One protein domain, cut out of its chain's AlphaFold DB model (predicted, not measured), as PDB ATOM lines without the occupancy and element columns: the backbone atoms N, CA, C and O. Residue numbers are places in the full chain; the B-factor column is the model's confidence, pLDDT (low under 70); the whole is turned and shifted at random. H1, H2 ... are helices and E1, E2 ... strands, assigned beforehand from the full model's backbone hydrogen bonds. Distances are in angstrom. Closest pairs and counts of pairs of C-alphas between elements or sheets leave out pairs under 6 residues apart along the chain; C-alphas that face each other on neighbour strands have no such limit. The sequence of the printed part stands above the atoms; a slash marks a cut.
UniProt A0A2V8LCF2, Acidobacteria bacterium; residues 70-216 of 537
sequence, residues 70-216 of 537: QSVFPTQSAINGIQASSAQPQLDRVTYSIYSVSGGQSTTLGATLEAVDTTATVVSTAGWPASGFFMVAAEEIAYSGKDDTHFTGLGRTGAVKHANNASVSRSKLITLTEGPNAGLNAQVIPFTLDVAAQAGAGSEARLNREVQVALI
ATOM      1  N   GLN A  70      33.874 -30.519 -13.413       70.75
ATOM      2  CA  GLN A  70      32.605 -30.020 -12.871       70.75
ATOM      3  C   GLN A  70      32.290 -28.591 -13.317       70.75
ATOM      4  O   GLN A  70      31.123 -28.246 -13.480       70.75
ATOM      5  N   SER A  71      33.314 -27.756 -13.506       66.62
ATOM      6  CA  SER A  71      33.162 -26.379 -13.968       66.62
ATOM      7  C   SER A  71      34.304 -25.976 -14.890       66.62
ATOM      8  O   SER A  71      35.475 -26.092 -14.540       66.62
ATOM      9  N   VAL A  72      33.953 -25.408 -16.043       61.72
ATOM     10  CA  VAL A  72      34.913 -24.860 -17.014       61.72
ATOM     11  C   VAL A  72      35.641 -23.626 -16.453       61.72
ATOM     12  O   VAL A  72      36.782 -23.358 -16.826       61.72
ATOM     13  N   PHE A  73      35.015 -22.910 -15.509       64.81
ATOM     14  CA  PHE A  73      35.595 -21.773 -14.789       64.81
ATOM     15  C   PHE A  73      35.373 -21.946 -13.280       64.81
ATOM     16  O   PHE A  73      34.368 -21.477 -12.734       64.81
ATOM     17  N   PRO A  74      36.268 -22.658 -12.580       69.25
ATOM     18  CA  PRO A  74      36.154 -22.824 -11.140       69.25
ATOM     19  C   PRO A  74      36.211 -21.485 -10.403       69.25
ATOM     20  O   PRO A  74      37.023 -20.618 -10.722       69.25
ATOM     21  N   THR A  75      35.365 -21.312  -9.387       71.00
ATOM     22  CA  THR A  75      35.413 -20.109  -8.547       71.00
ATOM     23  C   THR A  75      36.650 -20.132  -7.652       71.00
ATOM     24  O   THR A  75      37.150 -21.199  -7.287       71.00
ATOM     25  N   GLN A  76      37.104 -18.957  -7.205       71.31
ATOM     26  CA  GLN A  76      38.236 -18.883  -6.278       71.31
ATOM     27  C   GLN A  76      37.973 -19.644  -4.970       71.31
ATOM     28  O   GLN A  76      38.880 -20.253  -4.411       71.31
ATOM     29  N   SER A  77      36.719 -19.673  -4.510       75.50
ATOM     30  CA  SER A  77      36.315 -20.475  -3.350       75.50
ATOM     31  C   SER A  77      36.557 -21.971  -3.578       75.50
ATOM     32  O   SER A  77      37.097 -22.653  -2.709       75.50
ATOM     33  N   ALA A  78      36.246 -22.482  -4.773       81.12
ATOM     34  CA  ALA A  78      36.462 -23.885  -5.104       81.12
ATOM     35  C   ALA A  78      37.959 -24.234  -5.226       81.12
ATOM     36  O   ALA A  78      38.389 -25.279  -4.736       81.12
ATOM     37  N   ILE A  79      38.770 -23.326  -5.784       82.12
ATOM     38  CA  ILE A  79      40.239 -23.459  -5.821       82.12
ATOM     39  C   ILE A  79      40.832 -23.425  -4.402       82.12
ATOM     40  O   ILE A  79      41.756 -24.174  -4.091       82.12
ATOM     41  N   ASN A  80      40.301 -22.597  -3.501       84.75
ATOM     42  CA  ASN A  80      40.721 -22.598  -2.096       84.75
ATOM     43  C   ASN A  80      40.324 -23.907  -1.391       84.75
ATOM     44  O   ASN A  80      41.083 -24.423  -0.575       84.75
ATOM     45  N   GLY A  81      39.169 -24.480  -1.743       87.38
ATOM     46  CA  GLY A  81      38.690 -25.748  -1.193       87.38
ATOM     47  C   GLY A  81      39.646 -26.920  -1.435       87.38
ATOM     48  O   GLY A  81      39.880 -27.709  -0.523       87.38
ATOM     49  N   ILE A  82      40.261 -27.009  -2.621       89.50
ATOM     50  CA  ILE A  82      41.227 -28.081  -2.932       89.50
ATOM     51  C   ILE A  82      42.595 -27.897  -2.252       89.50
ATOM     52  O   ILE A  82      43.369 -28.850  -2.205       89.50
ATOM     53  N   GLN A  83      42.879 -26.708  -1.710       91.75
ATOM     54  CA  GLN A  83      44.110 -26.378  -0.974       91.75
ATOM     55  C   GLN A  83      43.947 -26.500   0.552       91.75
ATOM     56  O   GLN A  83      44.928 -26.422   1.291       91.75
ATOM     57  N   ALA A  84      42.716 -26.676   1.043       89.81
ATOM     58  CA  ALA A  84      42.432 -26.765   2.470       89.81
ATOM     59  C   ALA A  84      43.142 -27.963   3.120       89.81
ATOM     60  O   ALA A  84      43.328 -29.006   2.495       89.81
ATOM     61  N   SER A  85      43.470 -27.865   4.411       88.00
ATOM     62  CA  SER A  85      44.134 -28.953   5.145       88.00
ATOM     63  C   SER A  85      43.329 -30.260   5.135       88.00
ATOM     64  O   SER A  85      43.907 -31.339   5.089       88.00
ATOM     65  N   SER A  86      41.993 -30.178   5.098       88.38
ATOM     66  CA  SER A  86      41.098 -31.339   4.953       88.38
ATOM     67  C   SER A  86      41.216 -32.039   3.598       88.38
ATOM     68  O   SER A  86      40.833 -33.200   3.463       88.38
ATOM     69  N   ALA A  87      41.733 -31.341   2.590       89.31
ATOM     70  CA  ALA A  87      41.999 -31.868   1.269       89.31
ATOM     71  C   ALA A  87      43.421 -32.457   1.172       89.31
ATOM     72  O   ALA A  87      43.763 -33.015   0.145       89.31
ATOM     73  N   GLN A  88      44.285 -32.366   2.175       93.19
ATOM     74  CA  GLN A  88      45.632 -32.937   2.061       93.19
ATOM     75  C   GLN A  88      45.601 -34.471   2.212       93.19
ATOM     76  O   GLN A  88      44.749 -34.992   2.943       93.19
ATOM     77  N   PRO A  89      46.511 -35.226   1.563       93.06
ATOM     78  CA  PRO A  89      46.684 -36.645   1.861       93.06
ATOM     79  C   PRO A  89      46.957 -36.863   3.352       93.06
ATOM     80  O   PRO A  89      47.767 -36.165   3.953       93.06
ATOM     81  N   GLN A  90      46.283 -37.837   3.959       89.88
ATOM     82  CA  GLN A  90      46.496 -38.177   5.364       89.88
ATOM     83  C   GLN A  90      47.563 -39.273   5.441       89.88
ATOM     84  O   GLN A  90      47.254 -40.458   5.320       89.88
ATOM     85  N   LEU A  91      48.825 -38.862   5.571       87.88
ATOM     86  CA  LEU A  91      49.979 -39.752   5.702       87.88
ATOM     87  C   LEU A  91      50.525 -39.679   7.131       87.88
ATOM     88  O   LEU A  91      50.583 -38.603   7.727       87.88
ATOM     89  N   ASP A  92      50.922 -40.822   7.689       85.56
ATOM     90  CA  ASP A  92      51.474 -40.860   9.044       85.56
ATOM     91  C   ASP A  92      52.793 -40.076   9.119       85.56
ATOM     92  O   ASP A  92      53.654 -40.204   8.249       85.56
ATOM     93  N   ARG A  93      52.951 -39.270  10.178       84.06
ATOM     94  CA  ARG A  93      54.148 -38.447  10.455       84.06
ATOM     95  C   ARG A  93      54.566 -37.495   9.321       84.06
ATOM     96  O   ARG A  93      55.736 -37.115   9.252       84.06
ATOM     97  N   VAL A  94      53.624 -37.093   8.472       91.31
ATOM     98  CA  VAL A  94      53.826 -36.106   7.406       91.31
ATOM     99  C   VAL A  94      52.967 -34.882   7.683       91.31
ATOM    100  O   VAL A  94      51.782 -34.997   7.993       91.31
ATOM    101  N   THR A  95      53.543 -33.698   7.512       92.62
ATOM    102  CA  THR A  95      52.800 -32.435   7.501       92.62
ATOM    103  C   THR A  95      53.121 -31.653   6.243       92.62
ATOM    104  O   THR A  95      54.280 -31.574   5.844       92.62
ATOM    105  N   TYR A  96      52.116 -31.035   5.632       93.38
ATOM    106  CA  TYR A  96      52.319 -30.188   4.461       93.38
ATOM    107  C   TYR A  96      52.483 -28.730   4.897       93.38
ATOM    108  O   TYR A  96      51.520 -28.097   5.330       93.38
ATOM    109  N   SER A  97      53.709 -28.210   4.804       90.44
ATOM    110  CA  SER A  97      54.040 -26.810   5.104       90.44
ATOM    111  C   SER A  97      53.611 -25.873   3.971       90.44
ATOM    112  O   SER A  97      53.256 -24.720   4.219       90.44
ATOM    113  N   ILE A  98      53.577 -26.383   2.734       91.00
ATOM    114  CA  ILE A  98      53.017 -25.709   1.558       91.00
ATOM    115  C   ILE A  98      52.115 -26.706   0.831       91.00
ATOM    116  O   ILE A  98      52.497 -27.850   0.595       91.00
ATOM    117  N   TYR A  99      50.910 -26.271   0.476       92.50
ATOM    118  CA  TYR A  99      49.970 -27.062  -0.311       92.50
ATOM    119  C   TYR A  99      49.065 -26.115  -1.090       92.50
ATOM    120  O   TYR A  99      48.007 -25.710  -0.608       92.50
ATOM    121  N   SER A 100      49.536 -25.662  -2.252       89.50
ATOM    122  CA  SER A 100      48.910 -24.536  -2.941       89.50
ATOM    123  C   SER A 100      48.802 -24.708  -4.451       89.50
ATOM    124  O   SER A 100      49.636 -25.337  -5.101       89.50
ATOM    125  N   VAL A 101      47.743 -24.112  -4.996       86.62
ATOM    126  CA  VAL A 101      47.482 -23.931  -6.422       86.62
ATOM    127  C   VAL A 101      47.442 -22.432  -6.663       86.62
ATOM    128  O   VAL A 101      46.614 -21.723  -6.090       86.62
ATOM    129  N   SER A 102      48.305 -21.949  -7.542       77.88
ATOM    130  CA  SER A 102      48.269 -20.566  -8.014       77.88
ATOM    131  C   SER A 102      48.030 -20.533  -9.520       77.88
ATOM    132  O   SER A 102      48.443 -21.433 -10.244       77.88
ATOM    133  N   GLY A 103      47.329 -19.510 -10.010       72.25
ATOM    134  CA  GLY A 103      46.897 -19.425 -11.409       72.25
ATOM    135  C   GLY A 103      45.391 -19.571 -11.601       72.25
ATOM    136  O   GLY A 103      44.649 -19.695 -10.630       72.25
ATOM    137  N   GLY A 104      44.933 -19.413 -12.847       67.06
ATOM    138  CA  GLY A 104      43.506 -19.427 -13.212       67.06
ATOM    139  C   GLY A 104      42.602 -18.409 -12.537       67.06
ATOM    140  O   GLY A 104      41.386 -18.568 -12.544       67.06
ATOM    141  N   GLN A 105      43.188 -17.353 -11.980       75.62
ATOM    142  CA  GLN A 105      42.444 -16.267 -11.369       75.62
ATOM    143  C   GLN A 105      41.584 -15.562 -12.420       75.62
ATOM    144  O   GLN A 105      42.042 -15.286 -13.534       75.62
ATOM    145  N   SER A 106      40.344 -15.260 -12.049       77.81
ATOM    146  CA  SER A 106      39.427 -14.457 -12.847       77.81
ATOM    147  C   SER A 106      38.862 -13.340 -11.987       77.81
ATOM    148  O   SER A 106      38.634 -13.501 -10.792       77.81
ATOM    149  N   THR A 107      38.629 -12.201 -12.614       85.81
ATOM    150  CA  THR A 107      37.998 -11.026 -12.023       85.81
ATOM    151  C   THR A 107      37.157 -10.347 -13.103       85.81
ATOM    152  O   THR A 107      37.059 -10.847 -14.229       85.81
ATOM    153  N   THR A 108      36.519  -9.232 -12.790       89.25
ATOM    154  CA  THR A 108      35.852  -8.394 -13.792       89.25
ATOM    155  C   THR A 108      36.397  -6.986 -13.714       89.25
ATOM    156  O   THR A 108      36.828  -6.536 -12.650       89.25
ATOM    157  N   LEU A 109      36.377  -6.283 -14.843       94.94
ATOM    158  CA  LEU A 109      36.628  -4.851 -14.852       94.94
ATOM    159  C   LEU A 109      35.594  -4.148 -13.960       94.94
ATOM    160  O   LEU A 109      34.397  -4.388 -14.100       94.94
ATOM    161  N   GLY A 110      36.071  -3.306 -13.042       92.31
ATOM    162  CA  GLY A 110      35.245  -2.445 -12.187       92.31
ATOM    163  C   GLY A 110      34.936  -1.083 -12.820       92.31
ATOM    164  O   GLY A 110      34.138  -0.317 -12.285       92.31
ATOM    165  N   ALA A 111      35.571  -0.783 -13.956       94.31
ATOM    166  CA  ALA A 111      35.309   0.376 -14.799       94.31
ATOM    167  C   ALA A 111      35.630   0.044 -16.266       94.31
ATOM    168  O   ALA A 111      36.306  -0.939 -16.558       94.31
ATOM    169  N   THR A 112      35.152   0.861 -17.204       95.75
ATOM    170  CA  THR A 112      35.580   0.774 -18.611       95.75
ATOM    171  C   THR A 112      37.094   0.971 -18.702       95.75
ATOM    172  O   THR A 112      37.609   1.914 -18.110       95.75
ATOM    173  N   LEU A 113      37.778   0.106 -19.453       95.62
ATOM    174  CA  LEU A 113      39.205   0.217 -19.747       95.62
ATOM    175  C   LEU A 113      39.370   0.800 -21.155       95.62
ATOM    176  O   LEU A 113      39.110   0.123 -22.153       95.62
ATOM    177  N   GLU A 114      39.773   2.061 -21.248       94.56
ATOM    178  CA  GLU A 114      40.005   2.743 -22.520       94.56
ATOM    179  C   GLU A 114      41.323   2.282 -23.158       94.56
ATOM    180  O   GLU A 114      42.216   1.762 -22.492       94.56
ATOM    181  N   ALA A 115      41.479   2.469 -24.470       90.31
ATOM    182  CA  ALA A 115      42.667   2.008 -25.203       90.31
ATOM    183  C   ALA A 115      43.987   2.657 -24.728       90.31
ATOM    184  O   ALA A 115      45.058   2.087 -24.911       90.31
ATOM    185  N   VAL A 116      43.917   3.845 -24.121       89.94
ATOM    186  CA  VAL A 116      45.086   4.612 -23.650       89.94
ATOM    187  C   VAL A 116      45.449   4.342 -22.190       89.94
ATOM    188  O   VAL A 116      46.479   4.824 -21.719       89.94
ATOM    189  N   ASP A 117      44.614   3.596 -21.468       93.69
ATOM    190  CA  ASP A 117      44.787   3.407 -20.035       93.69
ATOM    191  C   ASP A 117      46.000   2.526 -19.730       93.69
ATOM    192  O   ASP A 117      46.185   1.444 -20.294       93.69
ATOM    193  N   THR A 118      46.806   2.983 -18.770       94.56
ATOM    194  CA  THR A 118      47.968   2.263 -18.224       94.56
ATOM    195  C   THR A 118      47.662   1.581 -16.890       94.56
ATOM    196  O   THR A 118      48.561   1.018 -16.262       94.56
ATOM    197  N   THR A 119      46.405   1.647 -16.443       96.00
ATOM    198  CA  THR A 119      45.894   1.014 -15.224       96.00
ATOM    199  C   THR A 119      44.490   0.477 -15.483       96.00
ATOM    200  O   THR A 119      43.661   1.189 -16.037       96.00
ATOM    201  N   ALA A 120      44.218  -0.763 -15.077       96.38
ATOM    202  CA  ALA A 120      42.894  -1.371 -15.160       96.38
ATOM    203  C   ALA A 120      42.297  -1.512 -13.764       96.38
ATOM    204  O   ALA A 120      42.874  -2.196 -12.918       96.38
ATOM    205  N   THR A 121      41.129  -0.907 -13.540       97.19
ATOM    206  CA  THR A 121      40.336  -1.117 -12.324       97.19
ATOM    207  C   THR A 121      39.552  -2.417 -12.443       97.19
ATOM    208  O   THR A 121      38.797  -2.621 -13.396       97.19
ATOM    209  N   VAL A 122      39.697  -3.291 -11.453       95.50
ATOM    210  CA  VAL A 122      39.036  -4.593 -11.353       95.50
ATOM    211  C   VAL A 122      38.372  -4.765  -9.994       95.50
ATOM    212  O   VAL A 122      38.703  -4.084  -9.029       95.50
ATOM    213  N   VAL A 123      37.438  -5.709  -9.900       91.06
ATOM    214  CA  VAL A 123      36.751  -6.018  -8.636       91.06
ATOM    215  C   VAL A 123      37.721  -6.535  -7.567       91.06
ATOM    216  O   VAL A 123      37.555  -6.234  -6.389       91.06
ATOM    217  N   SER A 124      38.737  -7.309  -7.961       88.69
ATOM    218  CA  SER A 124      39.795  -7.779  -7.061       88.69
ATOM    219  C   SER A 124      41.004  -8.313  -7.829       88.69
ATOM    220  O   SER A 124      40.834  -8.943  -8.877       88.69
ATOM    221  N   THR A 125      42.204  -8.131  -7.274       88.56
ATOM    222  CA  THR A 125      43.447  -8.788  -7.719       88.56
ATOM    223  C   THR A 125      43.964  -9.846  -6.731       88.56
ATOM    224  O   THR A 125      45.117 -10.290  -6.825       88.56
ATOM    225  N   ALA A 126      43.149 -10.261  -5.758       82.44
ATOM    226  CA  ALA A 126      43.525 -11.317  -4.822       82.44
ATOM    227  C   ALA A 126      43.936 -12.590  -5.588       82.44
ATOM    228  O   ALA A 126      43.290 -12.969  -6.559       82.44
ATOM    229  N   GLY A 127      45.045 -13.216  -5.186       73.50
ATOM    230  CA  GLY A 127      45.578 -14.419  -5.841       73.50
ATOM    231  C   GLY A 127      46.370 -14.187  -7.137       73.50
ATOM    232  O   GLY A 127      46.993 -15.125  -7.637       73.50
ATOM    233  N   TRP A 128      46.406 -12.967  -7.682       83.69
ATOM    234  CA  TRP A 128      47.240 -12.637  -8.845       83.69
ATOM    235  C   TRP A 128      48.710 -12.392  -8.446       83.69
ATOM    236  O   TRP A 128      48.973 -11.914  -7.339       83.69
ATOM    237  N   PRO A 129      49.697 -12.672  -9.318       82.31
ATOM    238  CA  PRO A 129      51.094 -12.319  -9.061       82.31
ATOM    239  C   PRO A 129      51.315 -10.802  -9.154       82.31
ATOM    240  O   PRO A 129      50.543 -10.105  -9.810       82.31
ATOM    241  N   ALA A 130      52.381 -10.291  -8.526       87.62
ATOM    242  CA  ALA A 130      52.695  -8.854  -8.488       87.62
ATOM    243  C   ALA A 130      52.908  -8.227  -9.881       87.62
ATOM    244  O   ALA A 130      52.591  -7.059 -10.078       87.62
ATOM    245  N   SER A 131      53.387  -9.016 -10.842       89.56
ATOM    246  CA  SER A 131      53.491  -8.679 -12.262       89.56
ATOM    247  C   SER A 131      53.127  -9.902 -13.107       89.56
ATOM    248  O   SER A 131      53.171 -11.039 -12.622       89.56
ATOM    249  N   GLY A 132      52.736  -9.691 -14.361       88.06
ATOM    250  CA  GLY A 132      52.332 -10.781 -15.243       88.06
ATOM    251  C   GLY A 132      51.532 -10.308 -16.446       88.06
ATOM    252  O   GLY A 132      51.782  -9.236 -16.988       88.06
ATOM    253  N   PHE A 133      50.572 -11.128 -16.864       87.00
ATOM    254  CA  PHE A 133      49.638 -10.825 -17.942       87.00
ATOM    255  C   PHE A 133      48.218 -11.240 -17.552       87.00
ATOM    256  O   PHE A 133      48.023 -12.149 -16.739       87.00
ATOM    257  N   PHE A 134      47.234 -10.587 -18.156       87.81
ATOM    258  CA  PHE A 134      45.837 -10.998 -18.137       87.81
ATOM    259  C   PHE A 134      45.225 -10.855 -19.530       87.81
ATOM    260  O   PHE A 134      45.709 -10.089 -20.360       87.81
ATOM    261  N   MET A 135      44.141 -11.584 -19.769       86.06
ATOM    262  CA  MET A 135      43.320 -11.461 -20.968       86.06
ATOM    263  C   MET A 135      42.031 -10.729 -20.635       86.06
ATOM    264  O   MET A 135      41.361 -11.082 -19.658       86.06
ATOM    265  N   VAL A 136      41.652  -9.782 -21.491       87.94
ATOM    266  CA  VAL A 136      40.289  -9.236 -21.564       87.94
ATOM    267  C   VAL A 136      39.810  -9.389 -22.995       87.94
ATOM    268  O   VAL A 136      40.446  -8.900 -23.929       87.94
ATOM    269  N   ALA A 137      38.706 -10.118 -23.174       83.00
ATOM    270  CA  ALA A 137      38.275 -10.591 -24.486       83.00
ATOM    271  C   ALA A 137      39.432 -11.295 -25.237       83.00
ATOM    272  O   ALA A 137      39.880 -12.355 -24.809       83.00
ATOM    273  N   ALA A 138      39.918 -10.711 -26.335       78.38
ATOM    274  CA  ALA A 138      41.018 -11.243 -27.143       78.38
ATOM    275  C   ALA A 138      42.348 -10.484 -26.964       78.38
ATOM    276  O   ALA A 138      43.316 -10.797 -27.654       78.38
ATOM    277  N   GLU A 139      42.412  -9.491 -26.070       86.88
ATOM    278  CA  GLU A 139      43.624  -8.702 -25.837       86.88
ATOM    279  C   GLU A 139      44.431  -9.271 -24.664       86.88
ATOM    280  O   GLU A 139      43.923  -9.360 -23.544       86.88
ATOM    281  N   GLU A 140      45.692  -9.631 -24.925       88.06
ATOM    282  CA  GLU A 140      46.688  -9.944 -23.895       88.06
ATOM    283  C   GLU A 140      47.321  -8.641 -23.406       88.06
ATOM    284  O   GLU A 140      47.892  -7.882 -24.190       88.06
ATOM    285  N   ILE A 141      47.218  -8.379 -22.106       90.88
ATOM    286  CA  ILE A 141      47.740  -7.168 -21.480       90.88
ATOM    287  C   ILE A 141      48.750  -7.573 -20.412       90.88
ATOM    288  O   ILE A 141      48.402  -8.225 -19.424       90.88
ATOM    289  N   ALA A 142      50.004  -7.163 -20.594       91.88
ATOM    290  CA  ALA A 142      51.026  -7.295 -19.563       91.88
ATOM    291  C   ALA A 142      50.836  -6.212 -18.494       91.88
ATOM    292  O   ALA A 142      50.434  -5.099 -18.817       91.88
ATOM    293  N   TYR A 143      51.157  -6.500 -17.237       94.44
ATOM    294  CA  TYR A 143      51.152  -5.534 -16.140       94.44
ATOM    295  C   TYR A 143      52.404  -5.708 -15.278       94.44
ATOM    296  O   TYR A 143      52.876  -6.825 -15.050       94.44
ATOM    297  N   SER A 144      52.955  -4.601 -14.785       95.75
ATOM    298  CA  SER A 144      54.173  -4.608 -13.966       95.75
ATOM    299  C   SER A 144      53.905  -4.487 -12.466       95.75
ATOM    300  O   SER A 144      54.821  -4.703 -11.677       95.75
ATOM    301  N   GLY A 145      52.683  -4.121 -12.074       95.06
ATOM    302  CA  GLY A 145      52.298  -3.940 -10.679       95.06
ATOM    303  C   GLY A 145      50.812  -4.196 -10.435       95.06
ATOM    304  O   GLY A 145      50.009  -4.242 -11.370       95.06
ATOM    305  N   LYS A 146      50.440  -4.341  -9.161       94.81
ATOM    306  CA  LYS A 146      49.041  -4.403  -8.735       94.81
ATOM    307  C   LYS A 146      48.838  -3.874  -7.315       94.81
ATOM    308  O   LYS A 146      49.746  -3.964  -6.491       94.81
ATOM    309  N   ASP A 147      47.622  -3.432  -7.028       95.19
ATOM    310  CA  ASP A 147      47.064  -3.299  -5.675       95.19
ATOM    311  C   ASP A 147      45.771  -4.128  -5.570       95.19
ATOM    312  O   ASP A 147      45.480  -4.899  -6.481       95.19
ATOM    313  N   ASP A 148      45.007  -4.024  -4.482       92.75
ATOM    314  CA  ASP A 148      43.826  -4.868  -4.236       92.75
ATOM    315  C   ASP A 148      42.759  -4.813  -5.345       92.75
ATOM    316  O   ASP A 148      42.057  -5.808  -5.552       92.75
ATOM    317  N   THR A 149      42.656  -3.703  -6.085       96.00
ATOM    318  CA  THR A 149      41.628  -3.476  -7.119       96.00
ATOM    319  C   THR A 149      42.173  -2.920  -8.436       96.00
ATOM    320  O   THR A 149      41.392  -2.616  -9.337       96.00
ATOM    321  N   HIS A 150      43.493  -2.834  -8.611       96.31
ATOM    322  CA  HIS A 150      44.100  -2.330  -9.841       96.31
ATOM    323  C   HIS A 150      45.250  -3.198 -10.341       96.31
ATOM    324  O   HIS A 150      46.111  -3.620  -9.572       96.31
ATOM    325  N   PHE A 151      45.318  -3.368 -11.663       97.31
ATOM    326  CA  PHE A 151      46.549  -3.729 -12.368       97.31
ATOM    327  C   PHE A 151      47.188  -2.465 -12.932       97.31
ATOM    328  O   PHE A 151      46.513  -1.704 -13.622       97.31
ATOM    329  N   THR A 152      48.473  -2.238 -12.667       96.88
ATOM    330  CA  THR A 152      49.197  -1.013 -13.034       96.88
ATOM    331  C   THR A 152      50.373  -1.301 -13.965       96.88
ATOM    332  O   THR A 152      50.903  -2.416 -14.025       96.88
ATOM    333  N   GLY A 153      50.785  -0.274 -14.711       95.38
ATOM    334  CA  GLY A 153      51.878  -0.379 -15.677       95.38
ATOM    335  C   GLY A 153      51.518  -1.292 -16.845       95.38
ATOM    336  O   GLY A 153      52.292  -2.182 -17.196       95.38
ATOM    337  N   LEU A 154      50.316  -1.108 -17.400       95.00
ATOM    338  CA  LEU A 154      49.828  -1.941 -18.494       95.00
ATOM    339  C   LEU A 154      50.676  -1.747 -19.760       95.00
ATOM    340  O   LEU A 154      50.787  -0.637 -20.283       95.00
ATOM    341  N   GLY A 155      51.234  -2.839 -20.275       90.38
ATOM    342  CA  GLY A 155      51.876  -2.912 -21.581       90.38
ATOM    343  C   GLY A 155      50.878  -3.407 -22.622       90.38
ATOM    344  O   GLY A 155      50.525  -4.586 -22.621       90.38
ATOM    345  N   ARG A 156      50.416  -2.511 -23.501       87.56
ATOM    346  CA  ARG A 156      49.366  -2.792 -24.493       87.56
ATOM    347  C   ARG A 156      49.847  -2.438 -25.897       87.56
ATOM    348  O   ARG A 156      50.319  -1.328 -26.124       87.56
ATOM    349  N   THR A 157      49.722  -3.369 -26.844       75.88
ATOM    350  CA  THR A 157      50.062  -3.156 -28.265       75.88
ATOM    351  C   THR A 157      48.813  -3.393 -29.108       75.88
ATOM    352  O   THR A 157      48.268  -4.490 -29.080       75.88
ATOM    353  N   GLY A 158      48.341  -2.377 -29.841       77.19
ATOM    354  CA  GLY A 158      47.061  -2.457 -30.568       77.19
ATOM    355  C   GLY A 158      45.832  -2.416 -29.647       77.19
ATOM    356  O   GLY A 158      44.868  -3.138 -29.880       77.19
ATOM    357  N   ALA A 159      45.898  -1.604 -28.588       84.88
ATOM    358  CA  ALA A 159      44.925  -1.574 -27.499       84.88
ATOM    359  C   ALA A 159      43.482  -1.304 -27.962       84.88
ATOM    360  O   ALA A 159      43.224  -0.371 -28.728       84.88
ATOM    361  N   VAL A 160      42.534  -2.086 -27.438       89.94
ATOM    362  CA  VAL A 160      41.096  -1.947 -27.709       89.94
ATOM    363  C   VAL A 160      40.377  -1.453 -26.450       89.94
ATOM    364  O   VAL A 160      40.811  -1.687 -25.324       89.94
ATOM    365  N   LYS A 161      39.266  -0.736 -26.613       93.19
ATOM    366  CA  LYS A 161      38.398  -0.371 -25.488       93.19
ATOM    367  C   LYS A 161      37.646  -1.603 -24.976       93.19
ATOM    368  O   LYS A 161      36.993  -2.286 -25.764       93.19
ATOM    369  N   HIS A 162      37.638  -1.813 -23.661       94.56
ATOM    370  CA  HIS A 162      36.863  -2.869 -23.000       94.56
ATOM    371  C   HIS A 162      35.809  -2.269 -22.071       94.56
ATOM    372  O   HIS A 162      36.078  -1.327 -21.328       94.56
ATOM    373  N   ALA A 163      34.591  -2.805 -22.116       93.06
ATOM    374  CA  ALA A 163      33.476  -2.303 -21.318       93.06
ATOM    375  C   ALA A 163      33.621  -2.645 -19.826       93.06
ATOM    376  O   ALA A 163      34.222  -3.655 -19.462       93.06
ATOM    377  N   ASN A 164      32.998  -1.835 -18.965       93.31
ATOM    378  CA  ASN A 164      32.811  -2.190 -17.559       93.31
ATOM    379  C   ASN A 164      32.164  -3.586 -17.421       93.31
ATOM    380  O   ASN A 164      31.321  -3.961 -18.238       93.31
ATOM    381  N   ASN A 165      32.537  -4.331 -16.378       87.50
ATOM    382  CA  ASN A 165      32.159  -5.722 -16.118       87.50
ATOM    383  C   ASN A 165      32.694  -6.759 -17.121       87.50
ATOM    384  O   ASN A 165      32.326  -7.931 -17.018       87.50
ATOM    385  N   ALA A 166      33.572  -6.387 -18.062       86.56
ATOM    386  CA  ALA A 166      34.227  -7.382 -18.907       86.56
ATOM    387  C   ALA A 166      35.052  -8.359 -18.054       86.56
ATOM    388  O   ALA A 166      35.735  -7.958 -17.106       86.56
ATOM    389  N   SER A 167      34.988  -9.644 -18.394       84.94
ATOM    390  CA  SER A 167      35.747 -10.688 -17.707       84.94
ATOM    391  C   SER A 167      37.243 -10.544 -17.977       84.94
ATOM    392  O   SER A 167      37.675 -10.412 -19.122       84.94
ATOM    393  N   VAL A 168      38.026 -10.613 -16.905       87.62
ATOM    394  CA  VAL A 168      39.487 -10.541 -16.905       87.62
ATOM    395  C   VAL A 168      40.003 -11.866 -16.363       87.62
ATOM    396  O   VAL A 168      39.624 -12.262 -15.263       87.62
ATOM    397  N   SER A 169      40.869 -12.558 -17.098       83.50
ATOM    398  CA  SER A 169      41.357 -13.884 -16.689       83.50
ATOM    399  C   SER A 169      42.857 -14.048 -16.898       83.50
ATOM    400  O   SER A 169      43.420 -13.524 -17.859       83.50
ATOM    401  N   ARG A 170      43.524 -14.799 -16.015       82.94
ATOM    402  CA  ARG A 170      44.928 -15.193 -16.196       82.94
ATOM    403  C   ARG A 170      44.991 -16.382 -17.151       82.94
ATOM    404  O   ARG A 170      45.114 -17.527 -16.723       82.94
ATOM    405  N   SER A 171      44.851 -16.108 -18.440       77.81
ATOM    406  CA  SER A 171      44.856 -17.106 -19.509       77.81
ATOM    407  C   SER A 171      45.661 -16.613 -20.709       77.81
ATOM    408  O   SER A 171      46.060 -15.456 -20.742       77.81
ATOM    409  N   LYS A 172      45.937 -17.485 -21.676       77.00
ATOM    410  CA  LYS A 172      46.635 -17.147 -22.914       77.00
ATOM    411  C   LYS A 172      45.997 -17.862 -24.093       77.00
ATOM    412  O   LYS A 172      45.785 -19.068 -24.030       77.00
ATOM    413  N   LEU A 173      45.728 -17.148 -25.180       75.88
ATOM    414  CA  LEU A 173      45.352 -17.779 -26.445       75.88
ATOM    415  C   LEU A 173      46.607 -18.348 -27.116       75.88
ATOM    416  O   LEU A 173      47.512 -17.601 -27.479       75.88
ATOM    417  N   ILE A 174      46.668 -19.669 -27.278       79.56
ATOM    418  CA  ILE A 174      47.745 -20.352 -28.005       79.56
ATOM    419  C   ILE A 174      47.168 -21.332 -29.021       79.56
ATOM    420  O   ILE A 174      46.073 -21.850 -28.831       79.56
ATOM    421  N   THR A 175      47.919 -21.645 -30.072       82.56
ATOM    422  CA  THR A 175      47.666 -22.852 -30.866       82.56
ATOM    423  C   THR A 175      48.367 -24.023 -30.192       82.56
ATOM    424  O   THR A 175      49.571 -23.963 -29.947       82.56
ATOM    425  N   LEU A 176      47.627 -25.083 -29.881       79.44
ATOM    426  CA  LEU A 176      48.183 -26.291 -29.282       79.44
ATOM    427  C   LEU A 176      49.168 -26.942 -30.253       79.44
ATOM    428  O   LEU A 176      48.857 -27.129 -31.427       79.44
ATOM    429  N   THR A 177      50.353 -27.301 -29.774       79.19
ATOM    430  CA  THR A 177      51.408 -27.912 -30.600       79.19
ATOM    431  C   THR A 177      51.483 -29.426 -30.437       79.19
ATOM    432  O   THR A 177      52.077 -30.100 -31.272       79.19
ATOM    433  N   GLU A 178      50.863 -29.970 -29.388       75.81
ATOM    434  CA  GLU A 178      50.985 -31.371 -28.995       75.81
ATOM    435  C   GLU A 178      49.632 -32.001 -28.642       75.81
ATOM    436  O   GLU A 178      48.625 -31.324 -28.424       75.81
ATOM    437  N   GLY A 179      49.624 -33.334 -28.576       75.56
ATOM    438  CA  GLY A 179      48.446 -34.124 -28.226       75.56
ATOM    439  C   GLY A 179      47.414 -34.258 -29.357       75.56
ATOM    440  O   GLY A 179      47.661 -33.851 -30.492       75.56
ATOM    441  N   PRO A 180      46.254 -34.883 -29.077       70.00
ATOM    442  CA  PRO A 180      45.173 -35.063 -30.054       70.00
ATOM    443  C   PRO A 180      44.620 -33.746 -30.604       70.00
ATOM    444  O   PRO A 180      44.237 -33.681 -31.764       70.00
ATOM    445  N   ASN A 181      44.648 -32.688 -29.791       74.94
ATOM    446  CA  ASN A 181      44.090 -31.375 -30.113       74.94
ATOM    447  C   ASN A 181      45.104 -30.419 -30.773       74.94
ATOM    448  O   ASN A 181      44.847 -29.216 -30.864       74.94
ATOM    449  N   ALA A 182      46.265 -30.925 -31.204       74.88
ATOM    450  CA  ALA A 182      47.289 -30.119 -31.857       74.88
ATOM    451  C   ALA A 182      46.737 -29.412 -33.110       74.88
ATOM    452  O   ALA A 182      46.000 -29.982 -33.913       74.88
ATOM    453  N   GLY A 183      47.099 -28.144 -33.285       73.94
ATOM    454  CA  GLY A 183      46.621 -27.268 -34.351       73.94
ATOM    455  C   GLY A 183      45.329 -26.511 -34.028       73.94
ATOM    456  O   GLY A 183      44.950 -25.635 -34.812       73.94
ATOM    457  N   LEU A 184      44.660 -26.800 -32.905       80.25
ATOM    458  CA  LEU A 184      43.516 -26.021 -32.421       80.25
ATOM    459  C   LEU A 184      43.987 -24.847 -31.572       80.25
ATOM    460  O   LEU A 184      44.955 -24.962 -30.822       80.25
ATOM    461  N   ASN A 185      43.293 -23.720 -31.673       81.75
ATOM    462  CA  ASN A 185      43.495 -22.620 -30.746       81.75
ATOM    463  C   ASN A 185      42.825 -22.974 -29.419       81.75
ATOM    464  O   ASN A 185      41.736 -23.539 -29.373       81.75
ATOM    465  N   ALA A 186      43.480 -22.647 -28.324       80.12
ATOM    466  CA  ALA A 186      42.971 -22.859 -26.992       80.12
ATOM    467  C   ALA A 186      43.255 -21.621 -26.159       80.12
ATOM    468  O   ALA A 186      44.322 -21.015 -26.259       80.12
ATOM    469  N   GLN A 187      42.304 -21.275 -25.307       78.94
ATOM    470  CA  GLN A 187      42.567 -20.419 -24.173       78.94
ATOM    471  C   GLN A 187      43.169 -21.299 -23.077       78.94
ATOM    472  O   GLN A 187      42.484 -22.102 -22.448       78.94
ATOM    473  N   VAL A 188      44.476 -21.190 -22.890       79.81
ATOM    474  CA  VAL A 188      45.218 -21.939 -21.886       79.81
ATOM    475  C   VAL A 188      45.268 -21.164 -20.587       79.81
ATOM    476  O   VAL A 188      45.674 -20.005 -20.549       79.81
ATOM    477  N   ILE A 189      44.883 -21.826 -19.507       79.38
ATOM    478  CA  ILE A 189      44.975 -21.317 -18.151       79.38
ATOM    479  C   ILE A 189      46.170 -21.998 -17.472       79.38
ATOM    480  O   ILE A 189      46.106 -23.202 -17.206       79.38
ATOM    481  N   PRO A 190      47.268 -21.267 -17.204       79.12
ATOM    482  CA  PRO A 190      48.410 -21.817 -16.493       79.12
ATOM    483  C   PRO A 190      48.148 -21.857 -14.985       79.12
ATOM    484  O   PRO A 190      47.750 -20.855 -14.372       79.12
ATOM    485  N   PHE A 191      48.447 -23.007 -14.395       82.81
ATOM    486  CA  PHE A 191      48.462 -23.252 -12.962       82.81
ATOM    487  C   PHE A 191      49.847 -23.704 -12.516       82.81
ATOM    488  O   PHE A 191      50.534 -24.452 -13.208       82.81
ATOM    489  N   THR A 192      50.229 -23.280 -11.325       86.50
ATOM    490  CA  THR A 192      51.428 -23.730 -10.635       86.50
ATOM    491  C   THR A 192      50.984 -24.421  -9.358       86.50
ATOM    492  O   THR A 192      50.307 -23.823  -8.518       86.50
ATOM    493  N   LEU A 193      51.341 -25.694  -9.251       91.69
ATOM    494  CA  LEU A 193      51.126 -26.546  -8.096       91.69
ATOM    495  C   LEU A 193      52.400 -26.513  -7.254       91.69
ATOM    496  O   LEU A 193      53.476 -26.789  -7.781       91.69
ATOM    497  N   ASP A 194      52.290 -26.174  -5.976       93.69
ATOM    498  CA  ASP A 194      53.433 -26.083  -5.067       93.69
ATOM    499  C   ASP A 194      53.118 -26.835  -3.779       93.69
ATOM    500  O   ASP A 194      52.142 -26.531  -3.082       93.69
ATOM    501  N   VAL A 195      53.928 -27.852  -3.500       96.12
ATOM    502  CA  VAL A 195      53.760 -28.744  -2.359       96.12
ATOM    503  C   VAL A 195      55.092 -28.877  -1.643       96.12
ATOM    504  O   VAL A 195      56.076 -29.317  -2.234       96.12
ATOM    505  N   ALA A 196      55.109 -28.538  -0.359       95.62
ATOM    506  CA  ALA A 196      56.204 -28.838   0.547       95.62
ATOM    507  C   ALA A 196      55.687 -29.777   1.631       95.62
ATOM    508  O   ALA A 196      54.732 -29.457   2.344       95.62
ATOM    509  N   ALA A 197      56.297 -30.954   1.710       95.94
ATOM    510  CA  ALA A 197      55.997 -31.948   2.720       95.94
ATOM    511  C   ALA A 197      57.182 -32.064   3.670       95.94
ATOM    512  O   ALA A 197      58.338 -32.122   3.251       95.94
ATOM    513  N   GLN A 198      56.867 -32.119   4.953       94.50
ATOM    514  CA  GLN A 198      57.809 -32.330   6.028       94.50
ATOM    515  C   GLN A 198      57.555 -33.706   6.638       94.50
ATOM    516  O   GLN A 198      56.411 -34.043   6.947       94.50
ATOM    517  N   ALA A 199      58.616 -34.489   6.816       88.81
ATOM    518  CA  ALA A 199      58.565 -35.805   7.435       88.81
ATOM    519  C   ALA A 199      59.626 -35.949   8.535       88.81
ATOM    520  O   ALA A 199      60.618 -35.213   8.594       88.81
ATOM    521  N   GLY A 200      59.408 -36.913   9.433       79.12
ATOM    522  CA  GLY A 200      60.390 -37.283  10.452       79.12
ATOM    523  C   GLY A 200      60.753 -36.133  11.398       79.12
ATOM    524  O   GLY A 200      59.874 -35.476  11.954       79.12
ATOM    525  N   ALA A 201      62.052 -35.903  11.615       75.12
ATOM    526  CA  ALA A 201      62.569 -34.859  12.512       75.12
ATOM    527  C   ALA A 201      62.592 -33.440  11.898       75.12
ATOM    528  O   ALA A 201      63.338 -32.576  12.362       75.12
ATOM    529  N   GLY A 202      61.780 -33.199  10.866       76.56
ATOM    530  CA  GLY A 202      61.636 -31.898  10.225       76.56
ATOM    531  C   GLY A 202      62.279 -31.781   8.842       76.56
ATOM    532  O   GLY A 202      62.377 -30.663   8.336       76.56
ATOM    533  N   SER A 203      62.692 -32.897   8.232       88.88
ATOM    534  CA  SER A 203      63.203 -32.931   6.857       88.88
ATOM    535  C   SER A 203      62.096 -32.550   5.881       88.88
ATOM    536  O   SER A 203      61.009 -33.121   5.928       88.88
ATOM    537  N   GLU A 204      62.368 -31.582   5.009       93.38
ATOM    538  CA  GLU A 204      61.398 -31.040   4.056       93.38
ATOM    539  C   GLU A 204      61.837 -31.316   2.617       93.38
ATOM    540  O   GLU A 204      63.012 -31.176   2.267       93.38
ATOM    541  N   ALA A 205      60.871 -31.668   1.776       94.81
ATOM    542  CA  ALA A 205      61.018 -31.679   0.331       94.81
ATOM    543  C   ALA A 205      59.922 -30.809  -0.284       94.81
ATOM    544  O   ALA A 205      58.753 -30.911   0.093       94.81
ATOM    545  N   ARG A 206      60.303 -29.965  -1.246       95.62
ATOM    546  CA  ARG A 206      59.390 -29.080  -1.971       95.62
ATOM    547  C   ARG A 206      59.427 -29.388  -3.456       95.62
ATOM    548  O   ARG A 206      60.501 -29.419  -4.054       95.62
ATOM    549  N   LEU A 207      58.251 -29.578  -4.036       94.88
ATOM    550  CA  LEU A 207      58.051 -29.842  -5.452       94.88
ATOM    551  C   LEU A 207      57.136 -28.780  -6.049       94.88
ATOM    552  O   LEU A 207      56.123 -28.408  -5.459       94.88
ATOM    553  N   ASN A 208      57.490 -28.333  -7.249       93.25
ATOM    554  CA  ASN A 208      56.690 -27.418  -8.046       93.25
ATOM    555  C   ASN A 208      56.362 -28.081  -9.390       93.25
ATOM    556  O   ASN A 208      57.238 -28.694 -10.005       93.25
ATOM    557  N   ARG A 209      55.110 -27.966  -9.842       91.81
ATOM    558  CA  ARG A 209      54.680 -28.401 -11.174       91.81
ATOM    559  C   ARG A 209      53.846 -27.326 -11.849       91.81
ATOM    560  O   ARG A 209      52.841 -26.874 -11.307       91.81
ATOM    561  N   GLU A 210      54.211 -27.000 -13.080       87.31
ATOM    562  CA  GLU A 210      53.373 -26.199 -13.963       87.31
ATOM    563  C   GLU A 210      52.426 -27.115 -14.735       87.31
ATOM    564  O   GLU A 210      52.847 -28.065 -15.395       87.31
ATOM    565  N   VAL A 211      51.131 -26.836 -14.635       87.06
ATOM    566  CA  VAL A 211      50.083 -27.535 -15.376       87.06
ATOM    567  C   VAL A 211      49.247 -26.527 -16.145       87.06
ATOM    568  O   VAL A 211      49.119 -25.364 -15.766       87.06
ATOM    569  N   GLN A 212      48.685 -26.963 -17.263       82.50
ATOM    570  CA  GLN A 212      47.932 -26.101 -18.161       82.50
ATOM    571  C   GLN A 212      46.575 -26.726 -18.445       82.50
ATOM    572  O   GLN A 212      46.487 -27.894 -18.817       82.50
ATOM    573  N   VAL A 213      45.519 -25.930 -18.289       79.69
ATOM    574  CA  VAL A 213      44.171 -26.315 -18.708       79.69
ATOM    575  C   VAL A 213      43.865 -25.602 -20.013       79.69
ATOM    576  O   VAL A 213      43.841 -24.376 -20.057       79.69
ATOM    577  N   ALA A 214      43.659 -26.367 -21.082       77.69
ATOM    578  CA  ALA A 214      43.359 -25.837 -22.405       77.69
ATOM    579  C   ALA A 214      41.847 -25.836 -22.649       77.69
ATOM    580  O   ALA A 214      41.243 -26.889 -22.855       77.69
ATOM    581  N   LEU A 215      41.238 -24.653 -22.662       75.50
ATOM    582  CA  LEU A 215      39.861 -24.473 -23.104       75.50
ATOM    583  C   LEU A 215      39.891 -24.306 -24.619       75.50
ATOM    584  O   LEU A 215      40.335 -23.278 -25.125       75.50
ATOM    585  N   ILE A 216      39.449 -25.323 -25.350       75.06
ATOM    586  CA  ILE A 216      39.397 -25.303 -26.813       75.06
ATOM    587  C   ILE A 216      37.978 -24.902 -27.219       75.06
ATOM    588  O   ILE A 216      37.048 -25.682 -26.993       75.06
TER     589      ILE A 216
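Overview. This is residues 70 to 216 of the 537 residues of a protein of Acidobacteria bacterium (UniProt A0A2V8LCF2). A long, twisted ribbon, the hairpin of E9 and E10 with E1 beside part of E9, reaches away from a small head of short strands, and the one helix, H1, lies over E1. The head holds the four-stranded sheet E2 E7 E4 E5 and the small pair E3 and E6; E1 runs on into E2, and E7 runs on into E8, which pairs with the start of E9. The printed part has 147 residues, with one named helix and ten named strands in the order H1, E1 to E10; under half of the residues are in named elements, and the class is mostly strand. The sheet E2 E7 E4 E5 is antiparallel, as is the pair E3 and E6, while the sheet of E1, E8, E9 and E10 is branched, with antiparallel neighbours. The whole is only just loose, close to compact, with a radius of gyration of the C-alphas of 17.9 A and spans of 56 by 39 by 26 A.

Arrangement. Begin with H1, residues 76 to 83, which is on the branched sheet at a height over the sheet of 8.8 A. It lies over E1, residues 94 to 103, along the strands at 26 degrees on the local plane; their closest C-alphas, of Gln 83 and Ser 100, are 5.5 A apart. In H1, 3 of 4 O i to N i+4 pairs are within hydrogen-bond range. E1 bends by 50 degrees at residue 97 and is antiparallel to E9, residues 185 to 199, with N 100 and O 194 at 2.9 A. Across a break of two residues, E1 runs on at 43 degrees into E2, residues 106 to 108. E2 is an edge strand, antiparallel to E7, residues 167 to 169, where N 107 and O 168 are 2.8 A apart. Beside E7 is E4, residues 132 to 136, with N 135 and O 169 at 2.8 A. E4 forms a hairpin with the other edge strand, E5, residues 139 to 143; look at N 134 and O 141, 2.9 A apart. E3, residues 119 to 121, is antiparallel to E6, residues 150 to 152, with N 120 and O 151 at 2.9 A. The closest C-alphas of E5 and E6, those of Tyr 143 and Thr 152, are 5.8 A apart. E7 runs on at 71 degrees into E8, residues 172 to 175, which forms a hairpin with E9, N 174 and O 186 being 2.9 A apart. E8, E9 and E10, residues 203 to 215, are a meander, each strand the antiparallel neighbour of the one before. E1 and E8 lie on one side of E9 and E10 on the other side; N 193 and O 209 are 2.8 A apart.

Along the chain. Find C-alpha 76 at (38.236, -18.883, -6.278); from there H1 runs 10.9 A to C-alpha 83. E1 covers 26.1 A from C-alpha 94 at (53.826, -36.106, 7.406). E2, E3, E6, E7 and E8 are short; E4 covers 13.7 A and E5 12.7 A. E9, the longest strand, runs 43.1 A to C-alpha 199 at (58.565, -35.805, 7.435). E10 comes back over 38.9 A and ends at C-alpha 215, at (39.861, -24.473, -23.104).

Size, cuts and confidence. The C-alphas farthest apart, of Lys 161 and Ala 201, are 56.7 A from each other. The printed part has no cut. The link from E6 to E7, residues 153 to 166, is long; the other links are tight or short. The mean pLDDT of the printed part is 86.0, and residues 71 to 74 and 104 are under 70.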